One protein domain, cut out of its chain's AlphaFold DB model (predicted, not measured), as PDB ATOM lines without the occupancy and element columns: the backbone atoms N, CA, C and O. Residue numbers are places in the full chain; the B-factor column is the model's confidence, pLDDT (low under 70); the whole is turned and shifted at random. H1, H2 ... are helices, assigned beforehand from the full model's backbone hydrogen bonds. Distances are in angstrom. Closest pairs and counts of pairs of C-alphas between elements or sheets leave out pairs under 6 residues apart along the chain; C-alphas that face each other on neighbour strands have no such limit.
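What this domain is: This is residues 214 to 266 of the 330 residues of the protein "CCDC74B" of Bugula neritina (UniProt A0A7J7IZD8). One long helix, H1, ends in a short turn, and a much shorter helix, H2, folds back from there, like a lopsided V; residues 214 to 241 of H1 stick out free. The printed part has 53 residues with two named helices, H1 then H2, and no named strand, and is all helix. It is extended, a rod spanning 56 by 20 by 10 A, with a radius of gyration of the C-alphas of 17.5 A.

How they stand to each other: H1, residues 214 to 245, and H2, residues 252 to 265, only just touch, with 3 pairs of C-alphas within 8 A. H1 touches with residue 245 alone, H2 with residues 255 to 259 alone; the closest C-alphas, of Leu 245 and Tyr 255, are 6.7 A apart. They form a helical hairpin, running opposite ways at a shallow tilt of 32 degrees, only just short of steep. In both helices every O i to N i+4 pair is within hydrogen-bond range.

Where its parts are: H1 begins at C-alpha 214 (133.020, 207.028, 191.843) and is 46.2 A long from first to last C-alpha. H2 is 20.3 A long and ends at C-alpha 265 (149.079, 175.595, 211.971).

The domain as a whole: The C-alphas farthest apart, of Glu 214 and Pro 252, are 56.5 A apart. The printed part has no cut, and the six-residue link is short. Residues 264 to 266 have pLDDT under 70.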
ATOM      1  N   GLU A 214     133.800 208.139 192.401       92.81
ATOM      2  CA  GLU A 214     133.020 207.028 191.843       92.81
ATOM      3  C   GLU A 214     133.892 205.841 191.398       92.81
ATOM      4  O   GLU A 214     133.475 204.684 191.465       92.81
ATOM      5  N   GLU A 215     135.111 206.108 190.919       85.88
ATOM      6  CA  GLU A 215     136.059 205.058 190.533       85.88
ATOM      7  C   GLU A 215     136.591 204.348 191.776       85.88
ATOM      8  O   GLU A 215     136.654 203.119 191.797       85.88
ATOM      9  N   LEU A 216     136.897 205.104 192.833       90.44
ATOM     10  CA  LEU A 216     137.305 204.553 194.124       90.44
ATOM     11  C   LEU A 216     136.219 203.657 194.720       90.44
ATOM     12  O   LEU A 216     136.528 202.550 195.152       90.44
ATOM     13  N   GLU A 217     134.952 204.070 194.682       92.94
ATOM     14  CA  GLU A 217     133.833 203.245 195.156       92.94
ATOM     15  C   GLU A 217     133.704 201.937 194.365       92.94
ATOM     16  O   GLU A 217     133.528 200.865 194.949       92.94
ATOM     17  N   LYS A 218     133.864 201.985 193.037       89.31
ATOM     18  CA  LYS A 218     133.872 200.777 192.194       89.31
ATOM     19  C   LYS A 218     135.045 199.855 192.524       89.31
ATOM     20  O   LYS A 218     134.847 198.643 192.598       89.31
ATOM     21  N   ILE A 219     136.239 200.407 192.747       89.25
ATOM     22  CA  ILE A 219     137.434 199.637 193.121       89.25
ATOM     23  C   ILE A 219     137.239 198.980 194.487       89.25
ATOM     24  O   ILE A 219     137.480 197.783 194.613       89.25
ATOM     25  N   ILE A 220     136.761 199.725 195.486       93.81
ATOM     26  CA  ILE A 220     136.502 199.203 196.834       93.81
ATOM     27  C   ILE A 220     135.489 198.059 196.766       93.81
ATOM     28  O   ILE A 220     135.749 196.980 197.293       93.81
ATOM     29  N   ASN A 221     134.373 198.254 196.064       95.06
ATOM     30  CA  ASN A 221     133.350 197.221 195.917       95.06
ATOM     31  C   ASN A 221     133.869 195.990 195.164       95.06
ATOM     32  O   ASN A 221     133.541 194.860 195.527       95.06
ATOM     33  N   HIS A 222     134.687 196.186 194.128       92.50
ATOM     34  CA  HIS A 222     135.313 195.084 193.404       92.50
ATOM     35  C   HIS A 222     136.278 194.293 194.294       92.50
ATOM     36  O   HIS A 222     136.157 193.074 194.378       92.50
ATOM     37  N   LEU A 223     137.186 194.980 194.994       94.56
ATOM     38  CA  LEU A 223     138.136 194.356 195.915       94.56
ATOM     39  C   LEU A 223     137.421 193.639 197.058       94.56
ATOM     40  O   LEU A 223     137.820 192.541 197.427       94.56
ATOM     41  N   HIS A 224     136.343 194.218 197.583       96.31
ATOM     42  CA  HIS A 224     135.547 193.584 198.625       96.31
ATOM     43  C   HIS A 224     134.923 192.269 198.140       96.31
ATOM     44  O   HIS A 224     135.041 191.254 198.819       96.31
ATOM     45  N   ARG A 225     134.326 192.257 196.939       96.44
ATOM     46  CA  ARG A 225     133.774 191.032 196.332       96.44
ATOM     47  C   ARG A 225     134.854 189.996 196.037       96.44
ATOM     48  O   ARG A 225     134.643 188.821 196.305       96.44
ATOM     49  N   ALA A 226     136.002 190.425 195.513       93.75
ATOM     50  CA  ALA A 226     137.128 189.533 195.251       93.75
ATOM     51  C   ALA A 226     137.646 188.896 196.549       93.75
ATOM     52  O   ALA A 226     137.876 187.693 196.583       93.75
ATOM     53  N   ASN A 227     137.755 189.677 197.625       96.06
ATOM     54  CA  ASN A 227     138.181 189.176 198.927       96.06
ATOM     55  C   ASN A 227     137.160 188.183 199.516       96.06
ATOM     56  O   ASN A 227     137.540 187.094 199.924       96.06
ATOM     57  N   GLN A 228     135.858 188.493 199.459       96.19
ATOM     58  CA  GLN A 228     134.805 187.547 199.867       96.19
ATOM     59  C   GLN A 228     134.855 186.239 199.065       96.19
ATOM     60  O   GLN A 228     134.694 185.155 199.622       96.19
ATOM     61  N   GLN A 229     135.091 186.326 197.754       95.38
ATOM     62  CA  GLN A 229     135.227 185.142 196.913       95.38
ATOM     63  C   GLN A 229     136.446 184.314 197.337       95.38
ATOM     64  O   GLN A 229     136.310 183.111 197.555       95.38
ATOM     65  N   GLN A 230     137.602 184.952 197.525       95.25
ATOM     66  CA  GLN A 230     138.824 184.290 197.993       95.25
ATOM     67  C   GLN A 230     138.632 183.625 199.357       95.25
ATOM     68  O   GLN A 230     139.061 182.491 199.549       95.25
ATOM     69  N   GLU A 231     137.951 184.288 200.287       93.44
ATOM     70  CA  GLU A 231     137.626 183.732 201.601       93.44
ATOM     71  C   GLU A 231     136.722 182.496 201.485       93.44
ATOM     72  O   GLU A 231     136.953 181.484 202.157       93.44
ATOM     73  N   SER A 232     135.732 182.535 200.589       96.81
ATOM     74  CA  SER A 232     134.839 181.398 200.342       96.81
ATOM     75  C   SER A 232     135.570 180.207 199.708       96.81
ATOM     76  O   SER A 232     135.394 179.070 200.146       96.81
ATOM     77  N   GLU A 233     136.452 180.461 198.736       96.00
ATOM     78  CA  GLU A 233     137.274 179.437 198.088       96.00
ATOM     79  C   GLU A 233     138.274 178.832 199.076       96.00
ATOM     80  O   GLU A 233     138.404 177.611 199.154       96.00
ATOM     81  N   LEU A 234     138.920 179.661 199.898       93.94
ATOM     82  CA  LEU A 234     139.826 179.205 200.949       93.94
ATOM     83  C   LEU A 234     139.098 178.333 201.975       93.94
ATOM     84  O   LEU A 234     139.616 177.293 202.382       93.94
ATOM     85  N   THR A 235     137.896 178.737 202.387       93.25
ATOM     86  CA  THR A 235     137.069 177.961 203.320       93.25
ATOM     87  C   THR A 235     136.710 176.603 202.728       93.25
ATOM     88  O   THR A 235     136.835 175.590 203.418       93.25
ATOM     89  N   LYS A 236     136.351 176.568 201.441       96.56
ATOM     90  CA  LYS A 236     136.071 175.328 200.714       96.56
ATOM     91  C   LYS A 236     137.305 174.427 200.611       96.56
ATOM     92  O   LYS A 236     137.243 173.258 200.961       96.56
ATOM     93  N   VAL A 237     138.459 174.959 200.213       95.31
ATOM     94  CA  VAL A 237     139.705 174.170 200.156       95.31
ATOM     95  C   VAL A 237     140.056 173.612 201.537       95.31
ATOM     96  O   VAL A 237     140.441 172.453 201.659       95.31
ATOM     97  N   LYS A 238     139.870 174.400 202.602       89.56
ATOM     98  CA  LYS A 238     140.062 173.927 203.978       89.56
ATOM     99  C   LYS A 238     139.093 172.800 204.348       89.56
ATOM    100  O   LYS A 238     139.517 171.880 205.048       89.56
ATOM    101  N   SER A 239     137.822 172.853 203.938       93.25
ATOM    102  CA  SER A 239     136.879 171.751 204.185       93.25
ATOM    103  C   SER A 239     137.245 170.501 203.390       93.25
ATOM    104  O   SER A 239     137.304 169.429 203.982       93.25
ATOM    105  N   ASP A 240     137.586 170.649 202.110       91.38
ATOM    106  CA  ASP A 240     137.946 169.534 201.226       91.38
ATOM    107  C   ASP A 240     139.216 168.832 201.736       91.38
ATOM    108  O   ASP A 240     139.278 167.609 201.824       91.38
ATOM    109  N   LEU A 241     140.224 169.598 202.172       87.62
ATOM    110  CA  LEU A 241     141.436 169.040 202.779       87.62
ATOM    111  C   LEU A 241     141.150 168.307 204.091       87.62
ATOM    112  O   LEU A 241     141.760 167.272 204.350       87.62
ATOM    113  N   LYS A 242     140.228 168.816 204.918       86.12
ATOM    114  CA  LYS A 242     139.794 168.109 206.130       86.12
ATOM    115  C   LYS A 242     139.089 166.804 205.773       86.12
ATOM    116  O   LYS A 242     139.405 165.786 206.373       86.12
ATOM    117  N   GLU A 243     138.185 166.812 204.801       89.06
ATOM    118  CA  GLU A 243     137.487 165.606 204.340       89.06
ATOM    119  C   GLU A 243     138.471 164.555 203.821       89.06
ATOM    120  O   GLU A 243     138.402 163.391 204.213       89.06
ATOM    121  N   VAL A 244     139.448 164.974 203.014       87.50
ATOM    122  CA  VAL A 244     140.512 164.088 202.538       87.50
ATOM    123  C   VAL A 244     141.342 163.562 203.708       87.50
ATOM    124  O   VAL A 244     141.595 162.363 203.749       87.50
ATOM    125  N   LEU A 245     141.731 164.406 204.668       83.44
ATOM    126  CA  LEU A 245     142.510 163.997 205.843       83.44
ATOM    127  C   LEU A 245     141.770 162.970 206.712       83.44
ATOM    128  O   LEU A 245     142.397 162.067 207.255       83.44
ATOM    129  N   TYR A 246     140.453 163.107 206.860       84.69
ATOM    130  CA  TYR A 246     139.622 162.162 207.612       84.69
ATOM    131  C   TYR A 246     139.082 161.013 206.748       84.69
ATOM    132  O   TYR A 246     138.333 160.171 207.239       84.69
ATOM    133  N   SER A 247     139.474 160.941 205.474       87.12
ATOM    134  CA  SER A 247     139.130 159.828 204.600       87.12
ATOM    135  C   SER A 247     139.870 158.562 205.031       87.12
ATOM    136  O   SER A 247     141.082 158.569 205.237       87.12
ATOM    137  N   HIS A 248     139.162 157.432 205.065       78.81
ATOM    138  CA  HIS A 248     139.704 156.123 205.459       78.81
ATOM    139  C   HIS A 248     140.742 155.539 204.472       78.81
ATOM    140  O   HIS A 248     141.214 154.420 204.630       78.81
ATOM    141  N   LYS A 249     141.101 156.282 203.418       88.44
ATOM    142  CA  LYS A 249     142.070 155.853 202.395       88.44
ATOM    143  C   LYS A 249     143.523 156.175 202.746       88.44
ATOM    144  O   LYS A 249     144.420 155.861 201.968       88.44
ATOM    145  N   TRP A 250     143.760 156.832 203.876       85.44
ATOM    146  CA  TRP A 250     145.101 157.205 204.302       85.44
ATOM    147  C   TRP A 250     145.769 156.065 205.057       85.44
ATOM    148  O   TRP A 250     145.168 155.440 205.928       85.44
ATOM    149  N   THR A 251     147.048 155.823 204.764       85.81
ATOM    150  CA  THR A 251     147.853 154.976 205.642       85.81
ATOM    151  C   THR A 251     147.993 155.669 207.003       85.81
ATOM    152  O   THR A 251     148.123 156.898 207.053       85.81
ATOM    153  N   PRO A 252     148.000 154.919 208.120       86.38
ATOM    154  CA  PRO A 252     148.082 155.507 209.458       86.38
ATOM    155  C   PRO A 252     149.272 156.463 209.642       86.38
ATOM    156  O   PRO A 252     149.137 157.492 210.298       86.38
ATOM    157  N   ASP A 253     150.415 156.164 209.015       85.25
ATOM    158  CA  ASP A 253     151.622 157.002 209.044       85.25
ATOM    159  C   ASP A 253     151.442 158.329 208.285       85.25
ATOM    160  O   ASP A 253     151.770 159.397 208.803       85.25
ATOM    161  N   ALA A 254     150.827 158.294 207.095       86.31
ATOM    162  CA  ALA A 254     150.523 159.502 206.330       86.31
ATOM    163  C   ALA A 254     149.514 160.394 207.068       86.31
ATOM    164  O   ALA A 254     149.679 161.617 207.099       86.31
ATOM    165  N   TYR A 255     148.499 159.791 207.700       87.62
ATOM    166  CA  TYR A 255     147.530 160.517 208.525       87.62
ATOM    167  C   TYR A 255     148.218 161.191 209.715       87.62
ATOM    168  O   TYR A 255     147.985 162.372 209.975       87.62
ATOM    169  N   LEU A 256     149.105 160.471 210.412       88.81
ATOM    170  CA  LEU A 256     149.847 161.004 211.552       88.81
ATOM    171  C   LEU A 256     150.729 162.194 211.144       88.81
ATOM    172  O   LEU A 256     150.740 163.218 211.832       88.81
ATOM    173  N   LEU A 257     151.423 162.078 210.006       87.75
ATOM    174  CA  LEU A 257     152.278 163.133 209.470       87.75
ATOM    175  C   LEU A 257     151.457 164.376 209.097       87.75
ATOM    176  O   LEU A 257     151.771 165.475 209.547       87.75
ATOM    177  N   ALA A 258     150.368 164.214 208.341       84.81
ATOM    178  CA  ALA A 258     149.509 165.335 207.959       84.81
ATOM    179  C   ALA A 258     148.823 165.989 209.168       84.81
ATOM    180  O   ALA A 258     148.774 167.216 209.263       84.81
ATOM    181  N   LYS A 259     148.376 165.193 210.145       84.38
ATOM    182  CA  LYS A 259     147.808 165.702 211.399       84.38
ATOM    183  C   LYS A 259     148.816 166.532 212.196       84.38
ATOM    184  O   LYS A 259     148.424 167.541 212.777       84.38
ATOM    185  N   ALA A 260     150.097 166.156 212.203       85.19
ATOM    186  CA  ALA A 260     151.146 166.933 212.864       85.19
ATOM    187  C   ALA A 260     151.347 168.318 212.217       85.19
ATOM    188  O   ALA A 260     151.493 169.303 212.939       85.19
ATOM    189  N   TYR A 261     151.287 168.414 210.883       82.44
ATOM    190  CA  TYR A 261     151.359 169.700 210.174       82.44
ATOM    191  C   TYR A 261     150.127 170.577 210.425       82.44
ATOM    192  O   TYR A 261     150.271 171.761 210.714       82.44
ATOM    193  N   VAL A 262     148.924 169.998 210.395       80.94
ATOM    194  CA  VAL A 262     147.679 170.743 210.663       80.94
ATOM    195  C   VAL A 262     147.614 171.233 212.113       80.94
ATOM    196  O   VAL A 262     147.150 172.339 212.373       80.94
ATOM    197  N   ALA A 263     148.099 170.442 213.073       78.75
ATOM    198  CA  ALA A 263     148.138 170.844 214.479       78.75
ATOM    199  C   ALA A 263     149.149 171.972 214.753       78.75
ATOM    200  O   ALA A 263     148.920 172.777 215.653       78.75
ATOM    201  N   ALA A 264     150.239 172.048 213.982       68.94
ATOM    202  CA  ALA A 264     151.206 173.141 214.078       68.94
ATOM    203  C   ALA A 264     150.629 174.477 213.575       68.94
ATOM    204  O   ALA A 264     150.947 175.518 214.139       68.94
ATOM    205  N   ASP A 265     149.745 174.428 212.575       60.84
ATOM    206  CA  ASP A 265     149.079 175.595 211.971       60.84
ATOM    207  C   ASP A 265     147.851 176.075 212.779       60.84
ATOM    208  O   ASP A 265     147.329 177.166 212.577       60.84
ATOM    209  N   GLY A 266     147.364 175.243 213.708       54.00
ATOM    210  CA  GLY A 266     146.232 175.538 214.594       54.00
ATOM    211  C   GLY A 266     146.613 176.114 215.961       54.00
ATOM    212  O   GLY A 266     145.720 176.433 216.750       54.00
TER     213      GLY A 266